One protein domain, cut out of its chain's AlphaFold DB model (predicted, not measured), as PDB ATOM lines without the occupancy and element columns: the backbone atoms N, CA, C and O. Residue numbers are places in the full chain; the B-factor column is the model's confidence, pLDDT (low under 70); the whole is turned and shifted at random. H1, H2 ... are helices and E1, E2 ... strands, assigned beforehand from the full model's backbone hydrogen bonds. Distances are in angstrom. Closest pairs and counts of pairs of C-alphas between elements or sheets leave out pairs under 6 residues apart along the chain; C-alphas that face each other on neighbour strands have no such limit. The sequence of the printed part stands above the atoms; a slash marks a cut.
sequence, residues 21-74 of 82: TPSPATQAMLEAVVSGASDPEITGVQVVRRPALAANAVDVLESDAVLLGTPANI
ATOM      1  N   THR A  21     -71.947 -17.626  37.033       94.00
ATOM      2  CA  THR A  21     -70.484 -17.504  36.980       94.00
ATOM      3  C   THR A  21     -70.028 -16.147  36.432       94.00
ATOM      4  O   THR A  21     -69.425 -16.088  35.362       94.00
ATOM      5  N   PRO A  22     -70.307 -15.029  37.134       93.12
ATOM      6  CA  PRO A  22     -70.001 -13.686  36.636       93.12
ATOM      7  C   PRO A  22     -68.511 -13.319  36.738       93.12
ATOM      8  O   PRO A  22     -68.115 -12.241  36.303       93.12
ATOM      9  N   SER A  23     -67.678 -14.169  37.349       94.00
ATOM     10  CA  SER A  23     -66.254 -13.898  37.567       94.00
ATOM     11  C   SER A  23     -65.363 -15.103  37.242       94.00
ATOM     12  O   SER A  23     -65.825 -16.249  37.325       94.00
ATOM     13  N   PRO A  24     -64.059 -14.881  36.970       96.38
ATOM     14  CA  PRO A  24     -63.101 -15.965  36.750       96.38
ATOM     15  C   PRO A  24     -63.040 -16.979  37.900       96.38
ATOM     16  O   PRO A  24     -62.927 -18.174  37.659       96.38
ATOM     17  N   ALA A  25     -63.179 -16.530  39.151       95.00
ATOM     18  CA  ALA A  25     -63.167 -17.424  40.309       95.00
ATOM     19  C   ALA A  25     -64.390 -18.355  40.329       95.00
ATOM     20  O   ALA A  25     -64.257 -19.562  40.529       95.00
ATOM     21  N   THR A  26     -65.586 -17.814  40.069       95.00
ATOM     22  CA  THR A  26     -66.807 -18.633  39.968       95.00
ATOM     23  C   THR A  26     -66.779 -19.567  38.759       95.00
ATOM     24  O   THR A  26     -67.304 -20.673  38.829       95.00
ATOM     25  N   GLN A  27     -66.116 -19.159  37.674       96.75
ATOM     26  CA  GLN A  27     -65.899 -19.997  36.501       96.75
ATOM     27  C   GLN A  27     -64.955 -21.171  36.805       96.75
ATOM     28  O   GLN A  27     -65.301 -22.312  36.515       96.75
ATOM     29  N   ALA A  28     -63.824 -20.921  37.471       97.81
ATOM     30  CA  ALA A  28     -62.905 -21.977  37.897       97.81
ATOM     31  C   ALA A  28     -63.581 -22.975  38.856       97.81
ATOM     32  O   ALA A  28     -63.379 -24.184  38.758       97.81
ATOM     33  N   MET A  29     -64.444 -22.484  39.754       96.69
ATOM     34  CA  MET A  29     -65.246 -23.342  40.628       96.69
ATOM     35  C   MET A  29     -66.219 -24.218  39.830       96.69
ATOM     36  O   MET A  29     -66.330 -25.409  40.106       96.69
ATOM     37  N   LEU A  30     -66.897 -23.658  38.824       97.62
ATOM     38  CA  LEU A  30     -67.770 -24.435  37.945       97.62
ATOM     39  C   LEU A  30     -67.000 -25.528  37.200       97.62
ATOM     40  O   LEU A  30     -67.489 -26.648  37.096       97.62
ATOM     41  N   GLU A  31     -65.816 -25.215  36.685       98.06
ATOM     42  CA  GLU A  31     -64.966 -26.174  35.976       98.06
ATOM     43  C   GLU A  31     -64.525 -27.317  36.889       98.06
ATOM     44  O   GLU A  31     -64.663 -28.479  36.509       98.06
ATOM     45  N   ALA A  32     -64.097 -27.010  38.114       98.19
ATOM     46  CA  ALA A  32     -63.759 -28.019  39.112       98.19
ATOM     47  C   ALA A  32     -64.962 -28.911  39.462       98.19
ATOM     48  O   ALA A  32     -64.832 -30.133  39.514       98.19
ATOM     49  N   VAL A  33     -66.150 -28.323  39.641       97.50
ATOM     50  CA  VAL A  33     -67.385 -29.073  39.918       97.50
ATOM     51  C   VAL A  33     -67.767 -29.971  38.745       97.50
ATOM     52  O   VAL A  33     -68.100 -31.130  38.961       97.50
ATOM     53  N   VAL A  34     -67.716 -29.469  37.509       97.44
ATOM     54  CA  VAL A  34     -68.026 -30.269  36.313       97.44
ATOM     55  C   VAL A  34     -67.017 -31.400  36.151       97.44
ATOM     56  O   VAL A  34     -67.428 -32.531  35.911       97.44
ATOM     57  N   SER A  35     -65.723 -31.121  36.334       97.75
ATOM     58  CA  SER A  35     -64.673 -32.138  36.286       97.75
ATOM     59  C   SER A  35     -64.916 -33.239  37.315       97.75
ATOM     60  O   SER A  35     -64.857 -34.407  36.961       97.75
ATOM     61  N   GLY A  36     -65.220 -32.879  38.565       97.31
ATOM     62  CA  GLY A  36     -65.487 -33.856  39.619       97.31
ATOM     63  C   GLY A  36     -66.797 -34.613  39.413       97.31
ATOM     64  O   GLY A  36     -66.854 -35.804  39.668       97.31
ATOM     65  N   ALA A  37     -67.850 -33.954  38.923       96.81
ATOM     66  CA  ALA A  37     -69.150 -34.583  38.686       96.81
ATOM     67  C   ALA A  37     -69.166 -35.509  37.459       96.81
ATOM     68  O   ALA A  37     -70.009 -36.398  37.379       96.81
ATOM     69  N   SER A  38     -68.288 -35.266  36.484       96.25
ATOM     70  CA  SER A  38     -68.122 -36.070  35.265       96.25
ATOM     71  C   SER A  38     -66.872 -36.953  35.305       96.25
ATOM     72  O   SER A  38     -66.389 -37.367  34.251       96.25
ATOM     73  N   ASP A  39     -66.337 -37.220  36.499       97.25
ATOM     74  CA  ASP A  39     -65.202 -38.123  36.676       97.25
ATOM     75  C   ASP A  39     -65.546 -39.528  36.129       97.25
ATOM     76  O   ASP A  39     -66.636 -40.032  36.416       97.25
ATOM     77  N   PRO A  40     -64.668 -40.180  35.339       94.00
ATOM     78  CA  PRO A  40     -64.929 -41.506  34.774       94.00
ATOM     79  C   PRO A  40     -65.226 -42.608  35.801       94.00
ATOM     80  O   PRO A  40     -65.872 -43.598  35.451       94.00
ATOM     81  N   GLU A  41     -64.766 -42.468  37.047       96.25
ATOM     82  CA  GLU A  41     -65.077 -43.406  38.130       96.25
ATOM     83  C   GLU A  41     -66.522 -43.250  38.639       96.25
ATOM     84  O   GLU A  41     -67.088 -44.178  39.228       96.25
ATOM     85  N   ILE A  42     -67.168 -42.112  38.361       94.12
ATOM     86  CA  ILE A  42     -68.582 -41.871  38.653       94.12
ATOM     87  C   ILE A  42     -69.431 -42.443  37.517       94.12
ATOM     88  O   ILE A  42     -69.622 -41.846  36.458       94.12
ATOM     89  N   THR A  43     -69.995 -43.623  37.762       93.69
ATOM     90  CA  THR A  43     -70.869 -44.314  36.805       93.69
ATOM     91  C   THR A  43     -72.349 -44.112  37.129       93.69
ATOM     92  O   THR A  43     -72.731 -43.811  38.259       93.69
ATOM     93  N   GLY A  44     -73.210 -44.267  36.119       93.38
ATOM     94  CA  GLY A  44     -74.661 -44.182  36.305       93.38
ATOM     95  C   GLY A  44     -75.184 -42.772  36.589       93.38
ATOM     96  O   GLY A  44     -76.324 -42.644  37.029       93.38
ATOM     97  N   VAL A  45     -74.396 -41.723  36.317       95.31
ATOM     98  CA  VAL A  45     -74.802 -40.318  36.461       95.31
ATOM     99  C   VAL A  45     -74.697 -39.590  35.122       95.31
ATOM    100  O   VAL A  45     -73.673 -39.642  34.447       95.31
ATOM    101  N   GLN A  46     -75.754 -38.878  34.744       96.00
ATOM    102  CA  GLN A  46     -75.749 -37.918  33.647       96.00
ATOM    103  C   GLN A  46     -75.653 -36.506  34.222       96.00
ATOM    104  O   GLN A  46     -76.572 -36.043  34.898       96.00
ATOM    105  N   VAL A  47     -74.570 -35.798  33.908       97.31
ATOM    106  CA  VAL A  47     -74.395 -34.397  34.304       97.31
ATOM    107  C   VAL A  47     -75.007 -33.475  33.255       97.31
ATOM    108  O   VAL A  47     -74.666 -33.532  32.074       97.31
ATOM    109  N   VAL A  48     -75.899 -32.589  33.690       97.44
ATOM    110  CA  VAL A  48     -76.517 -31.552  32.860       97.44
ATOM    111  C   VAL A  48     -76.220 -30.196  33.469       97.44
ATOM    112  O   VAL A  48     -76.504 -29.953  34.636       97.44
ATOM    113  N   ARG A  49     -75.672 -29.285  32.667       97.06
ATOM    114  CA  ARG A  49     -75.336 -27.929  33.101       97.06
ATOM    115  C   ARG A  49     -76.296 -26.906  32.499       97.06
ATOM    116  O   ARG A  49     -76.588 -26.952  31.299       97.06
ATOM    117  N   ARG A  50     -76.747 -25.959  33.320       97.50
ATOM    118  CA  ARG A  50     -77.577 -24.823  32.911       97.50
ATOM    119  C   ARG A  50     -77.061 -23.521  33.533       97.50
ATOM    120  O   ARG A  50     -76.873 -23.465  34.749       97.50
ATOM    121  N   PRO A  51     -76.871 -22.454  32.739       95.88
ATOM    122  CA  PRO A  51     -76.762 -21.108  33.289       95.88
ATOM    123  C   PRO A  51     -78.025 -20.760  34.083       95.88
ATOM    124  O   PRO A  51     -79.126 -21.130  33.675       95.88
ATOM    125  N   ALA A  52     -77.887 -20.018  35.179       93.88
ATOM    126  CA  ALA A  52     -78.995 -19.692  36.081       93.88
ATOM    127  C   ALA A  52     -80.181 -18.990  35.391       93.88
ATOM    128  O   ALA A  52     -81.319 -19.264  35.745       93.88
ATOM    129  N   LEU A  53     -79.932 -18.159  34.370       93.25
ATOM    130  CA  LEU A  53     -80.991 -17.501  33.583       93.25
ATOM    131  C   LEU A  53     -81.749 -18.438  32.630       93.25
ATOM    132  O   LEU A  53     -82.836 -18.095  32.178       93.25
ATOM    133  N   ALA A  54     -81.171 -19.591  32.291       94.94
ATOM    134  CA  ALA A  54     -81.768 -20.556  31.369       94.94
ATOM    135  C   ALA A  54     -82.403 -21.756  32.089       94.94
ATOM    136  O   ALA A  54     -83.247 -22.441  31.511       94.94
ATOM    137  N   ALA A  55     -81.983 -22.027  33.329       95.44
ATOM    138  CA  ALA A  55     -82.544 -23.092  34.146       95.44
ATOM    139  C   ALA A  55     -84.010 -22.794  34.481       95.44
ATOM    140  O   ALA A  55     -84.357 -21.691  34.902       95.44
ATOM    141  N   ASN A  56     -84.873 -23.789  34.314       95.69
ATOM    142  CA  ASN A  56     -86.301 -23.659  34.580       95.69
ATOM    143  C   ASN A  56     -86.835 -24.842  35.408       95.69
ATOM    144  O   ASN A  56     -86.106 -25.771  35.757       95.69
ATOM    145  N   ALA A  57     -88.126 -24.800  35.743       96.00
ATOM    146  CA  ALA A  57     -88.761 -25.819  36.577       96.00
ATOM    147  C   ALA A  57     -88.704 -27.229  35.967       96.00
ATOM    148  O   ALA A  57     -88.606 -28.199  36.714       96.00
ATOM    149  N   VAL A  58     -88.728 -27.358  34.636       96.50
ATOM    150  CA  VAL A  58     -88.627 -28.660  33.963       96.50
ATOM    151  C   VAL A  58     -87.251 -29.268  34.199       96.50
ATOM    152  O   VAL A  58     -87.177 -30.437  34.560       96.50
ATOM    153  N   ASP A  59     -86.175 -28.477  34.104       95.81
ATOM    154  CA  ASP A  59     -84.823 -28.983  34.374       95.81
ATOM    155  C   ASP A  59     -84.724 -29.592  35.785       95.81
ATOM    156  O   ASP A  59     -84.092 -30.633  35.958       95.81
ATOM    157  N   VAL A  60     -85.364 -28.961  36.779       95.06
ATOM    158  CA  VAL A  60     -85.388 -29.435  38.174       95.06
ATOM    159  C   VAL A  60     -86.252 -30.684  38.325       95.06
ATOM    160  O   VAL A  60     -85.821 -31.640  38.961       95.06
ATOM    161  N   LEU A  61     -87.451 -30.696  37.738       95.56
ATOM    162  CA  LEU A  61     -88.379 -31.829  37.820       95.56
ATOM    163  C   LEU A  61     -87.846 -33.086  37.118       95.56
ATOM    164  O   LEU A  61     -88.165 -34.193  37.538       95.56
ATOM    165  N   GLU A  62     -87.040 -32.923  36.069       94.62
ATOM    166  CA  GLU A  62     -86.328 -34.020  35.403       94.62
ATOM    167  C   GLU A  62     -85.075 -34.472  36.162       94.62
ATOM    168  O   GLU A  62     -84.521 -35.527  35.856       94.62
ATOM    169  N   SER A  63     -84.572 -33.655  37.089       94.94
ATOM    170  CA  SER A  63     -83.345 -33.949  37.818       94.94
ATOM    171  C   SER A  63     -83.603 -34.802  39.048       94.94
ATOM    172  O   SER A  63     -84.596 -34.669  39.759       94.94
ATOM    173  N   ASP A  64     -82.628 -35.642  39.333       96.12
ATOM    174  CA  ASP A  64     -82.583 -36.472  40.519       96.12
ATOM    175  C   ASP A  64     -81.824 -35.819  41.675       96.12
ATOM    176  O   ASP A  64     -81.960 -36.230  42.830       96.12
ATOM    177  N   ALA A  65     -80.966 -34.861  41.332       95.81
ATOM    178  CA  ALA A  65     -80.148 -34.074  42.230       95.81
ATOM    179  C   ALA A  65     -79.850 -32.717  41.584       95.81
ATOM    180  O   ALA A  65     -79.684 -32.615  40.365       95.81
ATOM    181  N   VAL A  66     -79.730 -31.688  42.422       96.56
ATOM    182  CA  VAL A  66     -79.407 -30.323  42.001       96.56
ATOM    183  C   VAL A  66     -78.171 -29.837  42.747       96.56
ATOM    184  O   VAL A  66     -78.093 -29.944  43.969       96.56
ATOM    185  N   LEU A  67     -77.231 -29.252  42.008       96.12
ATOM    186  CA  LEU A  67     -76.093 -28.508  42.533       96.12
ATOM    187  C   LEU A  67     -76.222 -27.046  42.101       96.12
ATOM    188  O   LEU A  67     -76.303 -26.743  40.910       96.12
ATOM    189  N   LEU A  68     -76.230 -26.138  43.078       95.12
ATOM    190  CA  LEU A  68     -76.306 -24.697  42.849       95.12
ATOM    191  C   LEU A  68     -74.925 -24.061  43.033       95.12
ATOM    192  O   LEU A  68     -74.372 -24.074  44.130       95.12
ATOM    193  N   GLY A  69     -74.378 -23.486  41.964       93.31
ATOM    194  CA  GLY A  69     -73.158 -22.684  41.996       93.31
ATOM    195  C   GLY A  69     -73.485 -21.207  41.809       93.31
ATOM    196  O   GLY A  69     -73.683 -20.762  40.684       93.31
ATOM    197  N   THR A  70     -73.544 -20.431  42.887       91.00
ATOM    198  CA  THR A  70     -73.789 -18.980  42.831       91.00
ATOM    199  C   THR A  70     -72.831 -18.256  43.777       91.00
ATOM    200  O   THR A  70     -72.538 -18.787  44.853       91.00
ATOM    201  N   PRO A  71     -72.292 -17.079  43.407       88.50
ATOM    202  CA  PRO A  71     -71.456 -16.306  44.310       88.50
ATOM    203  C   PRO A  71     -72.222 -15.922  45.577       88.50
ATOM    204  O   PRO A  71     -73.432 -15.681  45.553       88.50
ATOM    205  N   ALA A  72     -71.485 -15.795  46.677       85.75
ATOM    206  CA  ALA A  72     -71.992 -15.115  47.855       85.75
ATOM    207  C   ALA A  72     -72.004 -13.600  47.597       85.75
ATOM    208  O   ALA A  72     -70.984 -13.019  47.229       85.75
ATOM    209  N   ASN A  73     -73.144 -12.957  47.818       80.12
ATOM    210  CA  ASN A  73     -73.311 -11.513  47.787       80.12
ATOM    211  C   ASN A  73     -73.769 -11.044  49.172       80.12
ATOM    212  O   ASN A  73     -74.867 -11.388  49.605       80.12
ATOM    213  N   ILE A  74     -72.910 -10.308  49.884       84.31
ATOM    214  CA  ILE A  74     -73.177  -9.773  51.238       84.31
ATOM    215  C   ILE A  74     -73.718 -10.862  52.195       84.31
ATOM    216  O   ILE A  74     -74.691 -10.675  52.917       84.31
TER     217      ILE A  74
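What this domain is: This is residues 21 to 74 of the 82 residues of an uncharacterized protein of Kutzneria albida DSM 43870 (UniProt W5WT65). A long helix, H1, runs along one side of a small open frame; two strands, E1 and E2, pass under it in the middle without pairing into a sheet, and a short helix, H2, lies on the far side, in the turn between them. Residues 39 to 44 stick out beyond the last residues of H1. The printed part has 54 residues, with two named helices and two named strands in the order H1, E1, H2, E2, a mixed class of helices and strands. It is only just loose, close to compact, with a radius of gyration of the C-alphas of 12.3 A, and spans 36 by 27 by 17 A.

How they stand to each other: H1, residues 24 to 37, comes closest to E1, residues 45 to 51, at the C-alphas of Ala 37 and Val 47, 6.8 A apart. H1 and E2, residues 65 to 69, have their closest C-alphas at Leu 30 and Gly 69, 7.0 A apart. H2, residues 57 to 61, comes closest to E2 at the C-alphas of Val 60 and Val 66, 7.2 A apart. E1 and H2 are only just apart, their closest C-alphas at 8.5 A. H1 and H2 are apart, and so are E1 and E2; each strand pairs with no named strand. In H1 and H2 every O i to N i+4 pair is within hydrogen-bond range.

Where its parts are: H1 begins at C-alpha 24, (-63.101, -15.965, 36.750), and is 19.7 A long. E1 measures 19.6 A, H2 6.1 A and E2 13.4 A from first to last C-alpha. E2 ends at C-alpha 69, (-73.158, -22.684, 41.996).

The domain as a whole: The two C-alphas farthest apart, those of Gly 44 and Ile 74, are 37.5 A apart. The printed part has no cut. The links E1 to H2 and H2 to E2 are tight, and H1 to E1 is short. Residues 39 to 44 and 53 to 58, of which 57 and 58 belong to H2, stand free. The mean pLDDT of the printed part is 94.9, and no printed residue is under 70.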